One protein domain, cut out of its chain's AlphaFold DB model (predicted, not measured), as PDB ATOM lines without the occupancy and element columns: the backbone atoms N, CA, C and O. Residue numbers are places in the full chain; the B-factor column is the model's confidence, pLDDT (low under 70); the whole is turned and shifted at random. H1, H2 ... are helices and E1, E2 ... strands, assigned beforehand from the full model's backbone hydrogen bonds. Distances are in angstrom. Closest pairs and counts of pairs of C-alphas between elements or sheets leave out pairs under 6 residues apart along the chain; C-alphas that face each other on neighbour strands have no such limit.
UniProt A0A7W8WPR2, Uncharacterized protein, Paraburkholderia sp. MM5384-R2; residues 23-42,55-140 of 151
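What this domain is: This is residues 23 to 42 and 55 to 140 of the 151 residues of an uncharacterized protein of Paraburkholderia sp. MM5384-R2 (UniProt A0A7W8WPR2). A strongly twisted sheet of seven strands curls round one short helix, H1. Its longest strand, E4, bends by 81 degrees at residue 94, with E3 beside its first part, E7 beside its last, and the hairpin E5 and E6 on its other side. The 106 printed residues run E1 E2 H1 E3 E4 E5 E6 E7, mostly strand, though under half are in named elements; the sheet is antiparallel and branched at E4. The whole is compact, with a radius of gyration of the C-alphas of 13.0 A and spans of 38 by 35 by 25 A.

How they stand to each other: E1, residues 34 to 39, has E2, residues 57 to 60, on one side and E3, residues 77 to 84, on the other; N 35 and O 59, and N 36 and O 80, are within hydrogen-bond range, each 2.8 A. H1, residues 62 to 69, is on the sheet; its closest C-alphas to E1 are Leu 65 and Phe 35, 7.2 A apart, and every O i to N i+4 pair in it is within range. E3 and E4, residues 90 to 101, form a hairpin, with N 81 and O 93 at 2.9 A. E4 also pairs with E5, residues 111 to 115, N 99 to O 112 2.8 A, and E7, residues 134 to 139, N 98 to O 138 2.9 A. E5 and E6, residues 120 to 122, form a hairpin, N 113 to O 121 2.8 A. E3 E4 E5 E6 are a meander, each strand the antiparallel neighbour of the one before; E4 E5 E6 E7 are a Greek key, its first strand also the antiparallel neighbour of its fourth.

Where its parts are: E1 begins at C-alpha 34 (42.173, -27.552, 0.044) and E7 ends at C-alpha 139 (45.539, -12.721, 8.258). E1 is 16.6 A long, E3 22.8 A and E4 26.6 A.

The domain as a whole: Residues 43 to 54 are not printed; C-alphas 42 and 55 are 13.9 A apart. The link E6 to E7 is long. Confidence is low for 23 residues, among them 23 to 31 and 84 to 90.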
ATOM      1  N   TRP A  23      32.156 -30.292   1.835       50.25
ATOM      2  CA  TRP A  23      33.257 -30.477   2.777       50.25
ATOM      3  C   TRP A  23      33.728 -31.935   2.926       50.25
ATOM      4  O   TRP A  23      34.893 -32.160   3.254       50.25
ATOM      5  N   LYS A  24      32.894 -32.945   2.607       49.66
ATOM      6  CA  LYS A  24      33.317 -34.368   2.563       49.66
ATOM      7  C   LYS A  24      34.402 -34.622   1.512       49.66
ATOM      8  O   LYS A  24      35.044 -35.672   1.523       49.66
ATOM      9  N   TYR A  25      34.613 -33.650   0.628       52.59
ATOM     10  CA  TYR A  25      35.601 -33.661  -0.440       52.59
ATOM     11  C   TYR A  25      36.763 -32.688  -0.187       52.59
ATOM     12  O   TYR A  25      37.566 -32.479  -1.097       52.59
ATOM     13  N   VAL A  26      36.900 -32.125   1.029       51.03
ATOM     14  CA  VAL A  26      38.117 -31.406   1.462       51.03
ATOM     15  C   VAL A  26      39.233 -32.437   1.602       51.03
ATOM     16  O   VAL A  26      39.555 -32.943   2.671       51.03
ATOM     17  N   ALA A  27      39.791 -32.809   0.463       52.16
ATOM     18  CA  ALA A  27      40.927 -33.687   0.352       52.16
ATOM     19  C   ALA A  27      42.147 -32.867  -0.068       52.16
ATOM     20  O   ALA A  27      42.050 -31.771  -0.627       52.16
ATOM     21  N   TRP A  28      43.315 -33.453   0.166       51.34
ATOM     22  CA  TRP A  28      44.526 -33.083  -0.547       51.34
ATOM     23  C   TRP A  28      44.274 -33.335  -2.035       51.34
ATOM     24  O   TRP A  28      44.321 -34.480  -2.492       51.34
ATOM     25  N   THR A  29      43.944 -32.292  -2.789       52.84
ATOM     26  CA  THR A  29      43.747 -32.407  -4.230       52.84
ATOM     27  C   THR A  29      45.136 -32.496  -4.855       52.84
ATOM     28  O   THR A  29      45.879 -31.525  -4.903       52.84
ATOM     29  N   CYS A  30      45.541 -33.724  -5.204       50.56
ATOM     30  CA  CYS A  30      46.696 -34.100  -6.035       50.56
ATOM     31  C   CYS A  30      47.994 -33.260  -5.914       50.56
ATOM     32  O   CYS A  30      48.727 -33.143  -6.893       50.56
ATOM     33  N   GLY A  31      48.314 -32.712  -4.737       64.12
ATOM     34  CA  GLY A  31      49.546 -31.945  -4.513       64.12
ATOM     35  C   GLY A  31      49.449 -30.787  -3.520       64.12
ATOM     36  O   GLY A  31      50.488 -30.371  -3.012       64.12
ATOM     37  N   THR A  32      48.247 -30.300  -3.194       71.50
ATOM     38  CA  THR A  32      48.059 -29.145  -2.290       71.50
ATOM     39  C   THR A  32      46.901 -29.362  -1.314       71.50
ATOM     40  O   THR A  32      46.036 -30.212  -1.549       71.50
ATOM     41  N   VAL A  33      46.910 -28.651  -0.183       79.88
ATOM     42  CA  VAL A  33      45.765 -28.610   0.738       79.88
ATOM     43  C   VAL A  33      44.607 -27.836   0.110       79.88
ATOM     44  O   VAL A  33      44.810 -26.826  -0.562       79.88
ATOM     45  N   SER A  34      43.388 -28.303   0.360       83.75
ATOM     46  CA  SER A  34      42.173 -27.552   0.044       83.75
ATOM     47  C   SER A  34      41.644 -26.907   1.322       83.75
ATOM     48  O   SER A  34      41.717 -27.505   2.397       83.75
ATOM     49  N   PHE A  35      41.098 -25.706   1.192       85.19
ATOM     50  CA  PHE A  35      40.554 -24.926   2.292       85.19
ATOM     51  C   PHE A  35      39.048 -24.827   2.161       85.19
ATOM     52  O   PHE A  35      38.516 -24.594   1.078       85.19
ATOM     53  N   TRP A  36      38.359 -24.998   3.274       82.81
ATOM     54  CA  TRP A  36      36.929 -24.807   3.354       82.81
ATOM     55  C   TRP A  36      36.634 -23.436   3.941       82.81
ATOM     56  O   TRP A  36      37.115 -23.115   5.027       82.81
ATOM     57  N   VAL A  37      35.893 -22.617   3.202       81.50
ATOM     58  CA  VAL A  37      35.634 -21.221   3.545       81.50
ATOM     59  C   VAL A  37      34.146 -21.029   3.788       81.50
ATOM     60  O   VAL A  37      33.307 -21.462   2.996       81.50
ATOM     61  N   ILE A  38      33.838 -20.371   4.896       79.38
ATOM     62  CA  ILE A  38      32.487 -20.105   5.377       79.38
ATOM     63  C   ILE A  38      32.374 -18.596   5.583       79.38
ATOM     64  O   ILE A  38      33.287 -17.979   6.139       79.38
ATOM     65  N   ARG A  39      31.265 -17.985   5.157       75.12
ATOM     66  CA  ARG A  39      30.975 -16.592   5.527       75.12
ATOM     67  C   ARG A  39      30.692 -16.515   7.019       75.12
ATOM     68  O   ARG A  39      29.838 -17.234   7.529       75.12
ATOM     69  N   SER A  40      31.408 -15.638   7.705       68.06
ATOM     70  CA  SER A  40      31.209 -15.369   9.123       68.06
ATOM     71  C   SER A  40      30.238 -14.197   9.254       68.06
ATOM     72  O   SER A  40      30.660 -13.089   9.566       68.06
ATOM     73  N   ASP A  41      28.956 -14.414   8.942       58.88
ATOM     74  CA  ASP A  41      27.956 -13.337   9.024       58.88
ATOM     75  C   ASP A  41      27.530 -13.031  10.484       58.88
ATOM     76  O   ASP A  41      27.053 -11.935  10.738       58.88
ATOM     77  N   ASP A  42      27.762 -13.929  11.449       46.62
ATOM     78  CA  ASP A  42      27.739 -13.672  12.903       46.62
ATOM     79  C   ASP A  42      28.245 -14.943  13.608       46.62
ATOM     80  O   ASP A  42      27.798 -16.035  13.265       46.62
ATOM     81  N   ASP A  55      26.898 -24.406   5.440       68.19
ATOM     82  CA  ASP A  55      27.223 -24.291   4.011       68.19
ATOM     83  C   ASP A  55      28.429 -23.360   3.758       68.19
ATOM     84  O   ASP A  55      28.553 -22.276   4.328       68.19
ATOM     85  N   GLY A  56      29.325 -23.789   2.870       72.44
ATOM     86  CA  GLY A  56      30.554 -23.073   2.536       72.44
ATOM     87  C   GLY A  56      31.111 -23.519   1.190       72.44
ATOM     88  O   GLY A  56      30.614 -24.472   0.584       72.44
ATOM     89  N   TRP A  57      32.157 -22.850   0.716       74.25
ATOM     90  CA  TRP A  57      32.811 -23.186  -0.549       74.25
ATOM     91  C   TRP A  57      34.202 -23.773  -0.329       74.25
ATOM     92  O   TRP A  57      34.878 -23.513   0.665       74.25
ATOM     93  N   LEU A  58      34.619 -24.609  -1.277       79.25
ATOM     94  CA  LEU A  58      35.940 -25.220  -1.286       79.25
ATOM     95  C   LEU A  58      36.882 -24.391  -2.157       79.25
ATOM     96  O   LEU A  58      36.582 -24.121  -3.318       79.25
ATOM     97  N   VAL A  59      38.041 -24.047  -1.611       81.69
ATOM     98  CA  VAL A  59      39.127 -23.369  -2.312       81.69
ATOM     99  C   VAL A  59      40.290 -24.344  -2.466       81.69
ATOM    100  O   VAL A  59      40.802 -24.885  -1.485       81.69
ATOM    101  N   ALA A  60      40.692 -24.606  -3.708       82.06
ATOM    102  CA  ALA A  60      41.773 -25.533  -4.012       82.06
ATOM    103  C   ALA A  60      43.123 -24.802  -3.999       82.06
ATOM    104  O   ALA A  60      43.415 -24.026  -4.907       82.06
ATOM    105  N   GLY A  61      43.945 -25.084  -2.990       84.44
ATOM    106  CA  GLY A  61      45.295 -24.548  -2.878       84.44
ATOM    107  C   GLY A  61      45.394 -23.190  -2.166       84.44
ATOM    108  O   GLY A  61      44.417 -22.442  -2.055       84.44
ATOM    109  N   PRO A  62      46.590 -22.868  -1.648       87.25
ATOM    110  CA  PRO A  62      46.843 -21.638  -0.899       87.25
ATOM    111  C   PRO A  62      46.856 -20.375  -1.764       87.25
ATOM    112  O   PRO A  62      46.563 -19.301  -1.251       87.25
ATOM    113  N   GLU A  63      47.155 -20.472  -3.059       86.44
ATOM    114  CA  GLU A  63      47.154 -19.329  -3.977       86.44
ATOM    115  C   GLU A  63      45.739 -18.787  -4.183       86.44
ATOM    116  O   GLU A  63      45.509 -17.589  -4.036       86.44
ATOM    117  N   ALA A  64      44.787 -19.684  -4.450       84.38
ATOM    118  CA  ALA A  64      43.383 -19.323  -4.605       84.38
ATOM    119  C   ALA A  64      42.791 -18.806  -3.286       84.38
ATOM    120  O   ALA A  64      41.960 -17.902  -3.299       84.38
ATOM    121  N   LEU A  65      43.236 -19.337  -2.138       86.81
ATOM    122  CA  LEU A  65      42.819 -18.811  -0.838       86.81
ATOM    123  C   LEU A  65      43.395 -17.415  -0.588       86.81
ATOM    124  O   LEU A  65      42.687 -16.563  -0.070       86.81
ATOM    125  N   HIS A  66      44.651 -17.170  -0.956       87.06
ATOM    126  CA  HIS A  66      45.265 -15.850  -0.839       87.06
ATOM    127  C   HIS A  66      44.550 -14.808  -1.711       87.06
ATOM    128  O   HIS A  66      44.303 -13.699  -1.248       87.06
ATOM    129  N   GLU A  67      44.198 -15.161  -2.950       84.88
ATOM    130  CA  GLU A  67      43.404 -14.302  -3.838       84.88
ATOM    131  C   GLU A  67      42.010 -14.039  -3.259       84.88
ATOM    132  O   GLU A  67      41.649 -12.883  -3.055       84.88
ATOM    133  N   ALA A  68      41.278 -15.096  -2.889       81.81
ATOM    134  CA  ALA A  68      39.939 -14.973  -2.321       81.81
ATOM    135  C   ALA A  68      39.936 -14.150  -1.027       81.81
ATOM    136  O   ALA A  68      39.087 -13.289  -0.849       81.81
ATOM    137  N   ALA A  69      40.898 -14.371  -0.128       83.38
ATOM    138  CA  ALA A  69      40.990 -13.630   1.128       83.38
ATOM    139  C   ALA A  69      41.299 -12.137   0.922       83.38
ATOM    140  O   ALA A  69      40.960 -11.338   1.787       83.38
ATOM    141  N   GLY A  70      41.889 -11.749  -0.213       79.12
ATOM    142  CA  GLY A  70      42.065 -10.344  -0.582       79.12
ATOM    143  C   GLY A  70      40.759  -9.624  -0.944       79.12
ATOM    144  O   GLY A  70      40.738  -8.396  -0.972       79.12
ATOM    145  N   GLU A  71      39.677 -10.361  -1.207       81.25
ATOM    146  CA  GLU A  71      38.358  -9.802  -1.534       81.25
ATOM    147  C   GLU A  71      37.466  -9.593  -0.300       81.25
ATOM    148  O   GLU A  71      36.408  -8.969  -0.404       81.25
ATOM    149  N   PHE A  72      37.875 -10.098   0.869       77.38
ATOM    150  CA  PHE A  72      37.098 -10.040   2.106       77.38
ATOM    151  C   PHE A  72      37.832  -9.254   3.194       77.38
ATOM    152  O   PHE A  72      39.051  -9.327   3.328       77.38
ATOM    153  N   GLU A  73      37.072  -8.545   4.030       75.00
ATOM    154  CA  GLU A  73      37.626  -7.942   5.243       75.00
ATOM    155  C   GLU A  73      38.129  -9.033   6.212       75.00
ATOM    156  O   GLU A  73      37.503 -10.098   6.320       75.00
ATOM    157  N   PRO A  74      39.224  -8.796   6.961       71.75
ATOM    158  CA  PRO A  74      39.708  -9.743   7.960       71.75
ATOM    159  C   PRO A  74      38.610 -10.131   8.959       71.75
ATOM    160  O   PRO A  74      38.004  -9.280   9.606       71.75
ATOM    161  N   GLY A  75      38.356 -11.434   9.097       72.81
ATOM    162  CA  GLY A  75      37.305 -11.968   9.968       72.81
ATOM    163  C   GLY A  75      35.902 -12.041   9.350       72.81
ATOM    164  O   GLY A  75      35.030 -12.644   9.966       72.81
ATOM    165  N   ALA A  76      35.680 -11.526   8.133       77.62
ATOM    166  CA  ALA A  76      34.415 -11.714   7.406       77.62
ATOM    167  C   ALA A  76      34.218 -13.162   6.917       77.62
ATOM    168  O   ALA A  76      33.108 -13.584   6.589       77.62
ATOM    169  N   ILE A  77      35.301 -13.937   6.875       81.19
ATOM    170  CA  ILE A  77      35.295 -15.354   6.530       81.19
ATOM    171  C   ILE A  77      35.976 -16.174   7.624       81.19
ATOM    172  O   ILE A  77      36.952 -15.746   8.239       81.19
ATOM    173  N   ALA A  78      35.476 -17.385   7.834       85.56
ATOM    174  CA  ALA A  78      36.140 -18.415   8.610       85.56
ATOM    175  C   ALA A  78      36.687 -19.478   7.657       85.56
ATOM    176  O   ALA A  78      35.986 -19.955   6.764       85.56
ATOM    177  N   VAL A  79      37.958 -19.830   7.837       86.75
ATOM    178  CA  VAL A  79      38.666 -20.766   6.965       86.75
ATOM    179  C   VAL A  79      39.082 -21.980   7.771       86.75
ATOM    180  O   VAL A  79      39.613 -21.854   8.874       86.75
ATOM    181  N   TYR A  80      38.871 -23.156   7.204       85.69
ATOM    182  CA  TYR A  80      39.164 -24.432   7.826       85.69
ATOM    183  C   TYR A  80      39.956 -25.325   6.877       85.69
ATOM    184  O   TYR A  80      39.831 -25.248   5.655       85.69
ATOM    185  N   VAL A  81      40.765 -26.206   7.449       84.12
ATOM    186  CA  VAL A  81      41.530 -27.221   6.725       84.12
ATOM    187  C   VAL A  81      41.328 -28.574   7.388       84.12
ATOM    188  O   VAL A  81      41.185 -28.670   8.608       84.12
ATOM    189  N   LEU A  82      41.307 -29.633   6.583       77.88
ATOM    190  CA  LEU A  82      41.247 -30.994   7.094       77.88
ATOM    191  C   LEU A  82      42.667 -31.499   7.398       77.88
ATOM    192  O   LEU A  82      43.385 -31.983   6.519       77.88
ATOM    193  N   ASP A  83      43.067 -31.391   8.661       71.06
ATOM    194  CA  ASP A  83      44.339 -31.895   9.167       71.06
ATOM    195  C   ASP A  83      44.270 -33.409   9.386       71.06
ATOM    196  O   ASP A  83      43.340 -33.925  10.004       71.06
ATOM    197  N   ARG A  84      45.294 -34.150   8.951       65.75
ATOM    198  CA  ARG A  84      45.431 -35.563   9.333       65.75
ATOM    199  C   ARG A  84      45.951 -35.665  10.763       65.75
ATOM    200  O   ARG A  84      47.035 -35.172  11.068       65.75
ATOM    201  N   VAL A  85      45.211 -36.363  11.617       64.50
ATOM    202  CA  VAL A  85      45.602 -36.702  12.989       64.50
ATOM    203  C   VAL A  85      45.923 -38.197  13.011       64.50
ATOM    204  O   VAL A  85      45.075 -39.041  13.282       64.50
ATOM    205  N   GLY A  86      47.154 -38.547  12.644       56.09
ATOM    206  CA  GLY A  86      47.577 -39.943  12.502       56.09
ATOM    207  C   GLY A  86      47.191 -40.573  11.156       56.09
ATOM    208  O   GLY A  86      47.028 -39.885  10.150       56.09
ATOM    209  N   THR A  87      47.115 -41.907  11.113       53.94
ATOM    210  CA  THR A  87      46.966 -42.671   9.858       53.94
ATOM    211  C   THR A  87      45.521 -42.879   9.409       53.94
ATOM    212  O   THR A  87      45.297 -43.137   8.231       53.94
ATOM    213  N   GLN A  88      44.550 -42.778  10.322       53.81
ATOM    214  CA  GLN A  88      43.138 -43.097  10.058       53.81
ATOM    215  C   GLN A  88      42.160 -42.032  10.561       53.81
ATOM    216  O   GLN A  88      40.949 -42.229  10.492       53.81
ATOM    217  N   SER A  89      42.658 -40.911  11.076       57.47
ATOM    218  CA  SER A  89      41.805 -39.852  11.602       57.47
ATOM    219  C   SER A  89      42.187 -38.519  10.992       57.47
ATOM    220  O   SER A  89      43.348 -38.252  10.675       57.47
ATOM    221  N   ALA A  90      41.177 -37.690  10.800       67.06
ATOM    222  CA  ALA A  90      41.326 -36.330  10.348       67.06
ATOM    223  C   ALA A  90      40.497 -35.429  11.258       67.06
ATOM    224  O   ALA A  90      39.479 -35.857  11.802       67.06
ATOM    225  N   ARG A  91      40.963 -34.203  11.444       73.62
ATOM    226  CA  ARG A  91      40.305 -33.176  12.238       73.62
ATOM    227  C   ARG A  91      40.192 -31.920  11.393       73.62
ATOM    228  O   ARG A  91      41.119 -31.576  10.667       73.62
ATOM    229  N   LEU A  92      39.064 -31.236  11.517       77.94
ATOM    230  CA  LEU A  92      38.921 -29.895  10.984       77.94
ATOM    231  C   LEU A  92      39.650 -28.911  11.913       77.94
ATOM    232  O   LEU A  92      39.352 -28.843  13.106       77.94
ATOM    233  N   SER A  93      40.619 -28.185  11.369       83.06
ATOM    234  CA  SER A  93      41.383 -27.161  12.083       83.06
ATOM    235  C   SER A  93      41.060 -25.797  11.492       83.06
ATOM    236  O   SER A  93      41.085 -25.632  10.269       83.06
ATOM    237  N   ARG A  94      40.781 -24.807  12.344       87.50
ATOM    238  CA  ARG A  94      40.585 -23.428  11.888       87.50
ATOM    239  C   ARG A  94      41.927 -22.837  11.477       87.50
ATOM    240  O   ARG A  94      42.900 -22.930  12.223       87.50
ATOM    241  N   VAL A  95      41.973 -22.231  10.299       89.81
ATOM    242  CA  VAL A  95      43.146 -21.548   9.758       89.81
ATOM    243  C   VAL A  95      43.101 -20.086  10.184       89.81
ATOM    244  O   VAL A  95      42.114 -19.390   9.955       89.81
ATOM    245  N   THR A  96      44.173 -19.623  10.814       91.31
ATOM    246  CA  THR A  96      44.289 -18.259  11.347       91.31
ATOM    247  C   THR A  96      45.047 -17.327  10.407       91.31
ATOM    248  O   THR A  96      44.846 -16.113  10.437       91.31
ATOM    249  N   GLY A  97      45.868 -17.880   9.516       91.88
ATOM    250  CA  GLY A  97      46.539 -17.112   8.478       91.88
ATOM    251  C   GLY A  97      47.329 -17.977   7.508       91.88
ATOM    252  O   GLY A  97      47.652 -19.134   7.796       91.88
ATOM    253  N   LEU A  98      47.663 -17.383   6.365       92.25
ATOM    254  CA  LEU A  98      48.597 -17.947   5.398       92.25
ATOM    255  C   LEU A  98      49.925 -17.203   5.459       92.25
ATOM    256  O   LEU A  98      49.987 -15.975   5.503       92.25
ATOM    257  N   TRP A  99      50.989 -17.980   5.387       93.50
ATOM    258  CA  TRP A  99      52.371 -17.547   5.393       93.50
ATOM    259  C   TRP A  99      53.044 -17.980   4.104       93.50
ATOM    260  O   TRP A  99      52.683 -18.993   3.502       93.50
ATOM    261  N   ARG A 100      54.060 -17.230   3.699       91.50
ATOM    262  CA  ARG A 100      54.801 -17.488   2.473       91.50
ATOM    263  C   ARG A 100      56.297 -17.293   2.662       91.50
ATOM    264  O   ARG A 100      56.735 -16.402   3.381       91.50
ATOM    265  N   GLU A 101      57.080 -18.113   1.975       90.50
ATOM    266  CA  GLU A 101      58.532 -17.959   1.863       90.50
ATOM    267  C   GLU A 101      58.927 -16.697   1.077       90.50
ATOM    268  O   GLU A 101      58.538 -16.502  -0.079       90.50
ATOM    269  N   VAL A 102      59.755 -15.852   1.694       87.50
ATOM    270  CA  VAL A 102      60.284 -14.631   1.073       87.50
ATOM    271  C   VAL A 102      61.165 -14.978  -0.119       87.50
ATOM    272  O   VAL A 102      62.029 -15.855  -0.035       87.50
ATOM    273  N   GLY A 103      60.963 -14.261  -1.227       80.19
ATOM    274  CA  GLY A 103      61.733 -14.426  -2.464       80.19
ATOM    275  C   GLY A 103      61.456 -15.730  -3.216       80.19
ATOM    276  O   GLY A 103      62.137 -16.019  -4.199       80.19
ATOM    277  N   ALA A 104      60.473 -16.514  -2.776       77.12
ATOM    278  CA  ALA A 104      60.084 -17.752  -3.426       77.12
ATOM    279  C   ALA A 104      59.002 -17.507  -4.500       77.12
ATOM    280  O   ALA A 104      58.238 -16.538  -4.396       77.12
ATOM    281  N   PRO A 105      58.910 -18.354  -5.542       73.69
ATOM    282  CA  PRO A 105      57.826 -18.282  -6.522       73.69
ATOM    283  C   PRO A 105      56.441 -18.365  -5.854       73.69
ATOM    284  O   PRO A 105      56.299 -18.863  -4.739       73.69
ATOM    285  N   HIS A 106      55.411 -17.837  -6.524       70.81
ATOM    286  CA  HIS A 106      54.013 -17.926  -6.074       70.81
ATOM    287  C   HIS A 106      53.448 -19.328  -6.368       70.81
ATOM    288  O   HIS A 106      52.485 -19.457  -7.113       70.81
ATOM    289  N   ASP A 107      54.096 -20.371  -5.851       76.19
ATOM    290  CA  ASP A 107      53.601 -21.746  -5.926       76.19
ATOM    291  C   ASP A 107      53.229 -22.275  -4.535       76.19
ATOM    292  O   ASP A 107      53.765 -21.837  -3.512       76.19
ATOM    293  N   ALA A 108      52.322 -23.249  -4.498       69.12
ATOM    294  CA  ALA A 108      51.777 -23.827  -3.277       69.12
ATOM    295  C   ALA A 108      52.842 -24.434  -2.360       69.12
ATOM    296  O   ALA A 108      52.643 -24.522  -1.148       69.12
ATOM    297  N   SER A 109      53.990 -24.827  -2.921       78.00
ATOM    298  CA  SER A 109      55.105 -25.399  -2.166       78.00
ATOM    299  C   SER A 109      55.821 -24.381  -1.284       78.00
ATOM    300  O   SER A 109      56.641 -24.769  -0.453       78.00
ATOM    301  N   CYS A 110      55.542 -23.093  -1.475       86.44
ATOM    302  CA  CYS A 110      56.105 -21.987  -0.710       86.44
ATOM    303  C   CYS A 110      55.131 -21.426   0.333       86.44
ATOM    304  O   CYS A 110      55.498 -20.493   1.052       86.44
ATOM    305  N   PHE A 111      53.917 -21.978   0.419       90.31
ATOM    306  CA  PHE A 111      52.892 -21.544   1.359       90.31
ATOM    307  C   PHE A 111      52.781 -22.464   2.569       90.31
ATOM    308  O   PHE A 111      52.899 -23.690   2.502       90.31
ATOM    309  N   TRP A 112      52.480 -21.828   3.689       92.81
ATOM    310  CA  TRP A 112      52.269 -22.436   4.988       92.81
ATOM    311  C   TRP A 112      50.990 -21.858   5.583       92.81
ATOM    312  O   TRP A 112      50.638 -20.718   5.298       92.81
ATOM    313  N   TYR A 113      50.294 -22.622   6.410       91.75
ATOM    314  CA  TYR A 113      49.121 -22.142   7.129       91.75
ATOM    315  C   TYR A 113      49.349 -22.262   8.630       91.75
ATOM    316  O   TYR A 113      49.954 -23.226   9.102       91.75
ATOM    317  N   ALA A 114      48.887 -21.262   9.373       92.50
ATOM    318  CA  ALA A 114      48.810 -21.316  10.824       92.50
ATOM    319  C   ALA A 114      47.404 -21.760  11.228       92.50
ATOM    320  O   ALA A 114      46.424 -21.336  10.610       92.50
ATOM    321  N   ASN A 115      47.294 -22.606  12.248       89.94
ATOM    322  CA  ASN A 115      46.006 -22.994  12.818       89.94
ATOM    323  C   ASN A 115      45.727 -22.291  14.163       89.94
ATOM    324  O   ASN A 115      46.534 -21.502  14.658       89.94
ATOM    325  N   ASP A 116      44.564 -22.567  14.746       85.50
ATOM    326  CA  ASP A 116      44.132 -22.111  16.075       85.50
ATOM    327  C   ASP A 116      45.059 -22.542  17.228       85.50
ATOM    328  O   ASP A 116      45.178 -21.826  18.220       85.50
ATOM    329  N   SER A 117      45.780 -23.659  17.088       84.31
ATOM    330  CA  SER A 117      46.825 -24.063  18.040       84.31
ATOM    331  C   SER A 117      48.140 -23.281  17.902       84.31
ATOM    332  O   SER A 117      49.064 -23.496  18.686       84.31
ATOM    333  N   GLY A 118      48.243 -22.382  16.918       84.56
ATOM    334  CA  GLY A 118      49.466 -21.635  16.612       84.56
ATOM    335  C   GLY A 118      50.542 -22.473  15.913       84.56
ATOM    336  O   GLY A 118      51.680 -22.023  15.775       84.56
ATOM    337  N   GLU A 119      50.205 -23.685  15.471       88.88
ATOM    338  CA  GLU A 119      51.110 -24.552  14.726       88.88
ATOM    339  C   GLU A 119      51.161 -24.103  13.265       88.88
ATOM    340  O   GLU A 119      50.129 -23.841  12.644       88.88
ATOM    341  N   LEU A 120      52.373 -24.041  12.712       90.50
ATOM    342  CA  LEU A 120      52.610 -23.680  11.323       90.50
ATOM    343  C   LEU A 120      52.863 -24.940  10.491       90.50
ATOM    344  O   LEU A 120      53.825 -25.669  10.740       90.50
ATOM    345  N   LYS A 121      52.014 -25.186   9.492       89.38
ATOM    346  CA  LYS A 121      52.026 -26.404   8.673       89.38
ATOM    347  C   LYS A 121      52.190 -26.089   7.186       89.38
ATOM    348  O   LYS A 121      51.714 -25.053   6.725       89.38
ATOM    349  N   PRO A 122      52.861 -26.958   6.413       89.56
ATOM    350  CA  PRO A 122      53.030 -26.743   4.984       89.56
ATOM    351  C   PRO A 122      51.709 -26.976   4.247       89.56
ATOM    352  O   PRO A 122      50.970 -27.910   4.555       89.56
ATOM    353  N   CYS A 123      51.453 -26.192   3.199       87.50
ATOM    354  CA  CYS A 123      50.300 -26.393   2.316       87.50
ATOM    355  C   CYS A 123      50.472 -27.588   1.350       87.50
ATOM    356  O   CYS A 123      49.608 -27.839   0.507       87.50
ATOM    357  N   THR A 124      51.579 -28.334   1.450       82.75
ATOM    358  CA  THR A 124      51.917 -29.485   0.598       82.75
ATOM    359  C   THR A 124      52.116 -30.776   1.402       82.75
ATOM    360  O   THR A 124      52.639 -30.730   2.515       82.75
ATOM    361  N   PRO A 125      51.751 -31.951   0.842       69.25
ATOM    362  CA  PRO A 125      51.686 -33.209   1.597       69.25
ATOM    363  C   PRO A 125      53.061 -33.809   1.844       69.25
ATOM    364  O   PRO A 125      53.210 -34.675   2.699       69.25
ATOM    365  N   SER A 126      54.052 -33.373   1.067       70.50
ATOM    366  CA  SER A 126      55.460 -33.634   1.316       70.50
ATOM    367  C   SER A 126      56.010 -32.423   2.069       70.50
ATOM    368  O   SER A 126      56.231 -31.378   1.448       70.50
ATOM    369  N   PRO A 127      56.174 -32.513   3.401       67.38
ATOM    370  CA  PRO A 127      56.712 -31.420   4.185       67.38
ATOM    371  C   PRO A 127      58.162 -31.229   3.763       67.38
ATOM    372  O   PRO A 127      58.994 -32.119   3.945       67.38
ATOM    373  N   ARG A 128      58.475 -30.068   3.198       79.00
ATOM    374  CA  ARG A 128      59.855 -29.604   3.089       79.00
ATOM    375  C   ARG A 128      60.080 -28.532   4.148       79.00
ATOM    376  O   ARG A 128      59.151 -27.778   4.423       79.00
ATOM    377  N   PRO A 129      61.279 -28.417   4.731       81.12
ATOM    378  CA  PRO A 129      61.593 -27.256   5.548       81.12
ATOM    379  C   PRO A 129      61.494 -25.965   4.710       81.12
ATOM    380  O   PRO A 129      61.743 -26.007   3.491       81.12
ATOM    381  N   PRO A 130      61.152 -24.823   5.338       83.12
ATOM    382  CA  PRO A 130      61.199 -23.533   4.668       83.12
ATOM    383  C   PRO A 130      62.606 -23.261   4.133       83.12
ATOM    384  O   PRO A 130      63.591 -23.476   4.841       83.12
ATOM    385  N   ARG A 131      62.725 -22.802   2.882       83.06
ATOM    386  CA  ARG A 131      64.032 -22.456   2.287       83.06
ATOM    387  C   ARG A 131      64.471 -21.037   2.633       83.06
ATOM    388  O   ARG A 131      65.642 -20.704   2.473       83.06
ATOM    389  N   SER A 132      63.540 -20.209   3.083       86.38
ATOM    390  CA  SER A 132      63.765 -18.826   3.475       86.38
ATOM    391  C   SER A 132      62.858 -18.462   4.647       86.38
ATOM    392  O   SER A 132      62.085 -19.283   5.151       86.38
ATOM    393  N   ARG A 133      62.986 -17.218   5.114       90.75
ATOM    394  CA  ARG A 133      62.106 -16.664   6.139       90.75
ATOM    395  C   ARG A 133      60.655 -16.707   5.653       90.75
ATOM    396  O   ARG A 133      60.390 -16.425   4.487       90.75
ATOM    397  N   LEU A 134      59.739 -17.022   6.563       91.69
ATOM    398  CA  LEU A 134      58.303 -16.932   6.324       91.69
ATOM    399  C   LEU A 134      57.790 -15.539   6.695       91.69
ATOM    400  O   LEU A 134      58.153 -14.994   7.741       91.69
ATOM    401  N   GLU A 135      56.932 -14.993   5.844       93.31
ATOM    402  CA  GLU A 135      56.207 -13.743   6.057       93.31
ATOM    403  C   GLU A 135      54.703 -13.986   5.972       93.31
ATOM    404  O   GLU A 135      54.243 -14.860   5.232       93.31
ATOM    405  N   LEU A 136      53.946 -13.246   6.781       92.19
ATOM    406  CA  LEU A 136      52.494 -13.343   6.800       92.19
ATOM    407  C   LEU A 136      51.969 -12.775   5.482       92.19
ATOM    408  O   LEU A 136      52.173 -11.599   5.194       92.19
ATOM    409  N   ALA A 137      51.324 -13.625   4.687       90.19
ATOM    410  CA  ALA A 137      50.739 -13.240   3.411       90.19
ATOM    411  C   ALA A 137      49.306 -12.732   3.608       90.19
ATOM    412  O   ALA A 137      48.946 -11.692   3.070       90.19
ATOM    413  N   VAL A 138      48.510 -13.428   4.430       89.38
ATOM    414  CA  VAL A 138      47.169 -12.968   4.811       89.38
ATOM    415  C   VAL A 138      46.803 -13.387   6.235       89.38
ATOM    416  O   VAL A 138      47.048 -14.525   6.646       89.38
ATOM    417  N   SER A 139      46.207 -12.452   6.981       90.31
ATOM    418  CA  SER A 139      45.539 -12.721   8.258       90.31
ATOM    419  C   SER A 139      44.075 -13.057   7.999       90.31
ATOM    420  O   SER A 139      43.382 -12.295   7.333       90.31
ATOM    421  N   LEU A 140      43.606 -14.182   8.536       86.75
ATOM    422  CA  LEU A 140      42.213 -14.631   8.403       86.75
ATOM    423  C   LEU A 140      41.413 -14.420   9.693       86.75
ATOM    424  O   LEU A 140      40.205 -14.638   9.729       86.75
TER     425      LEU A 140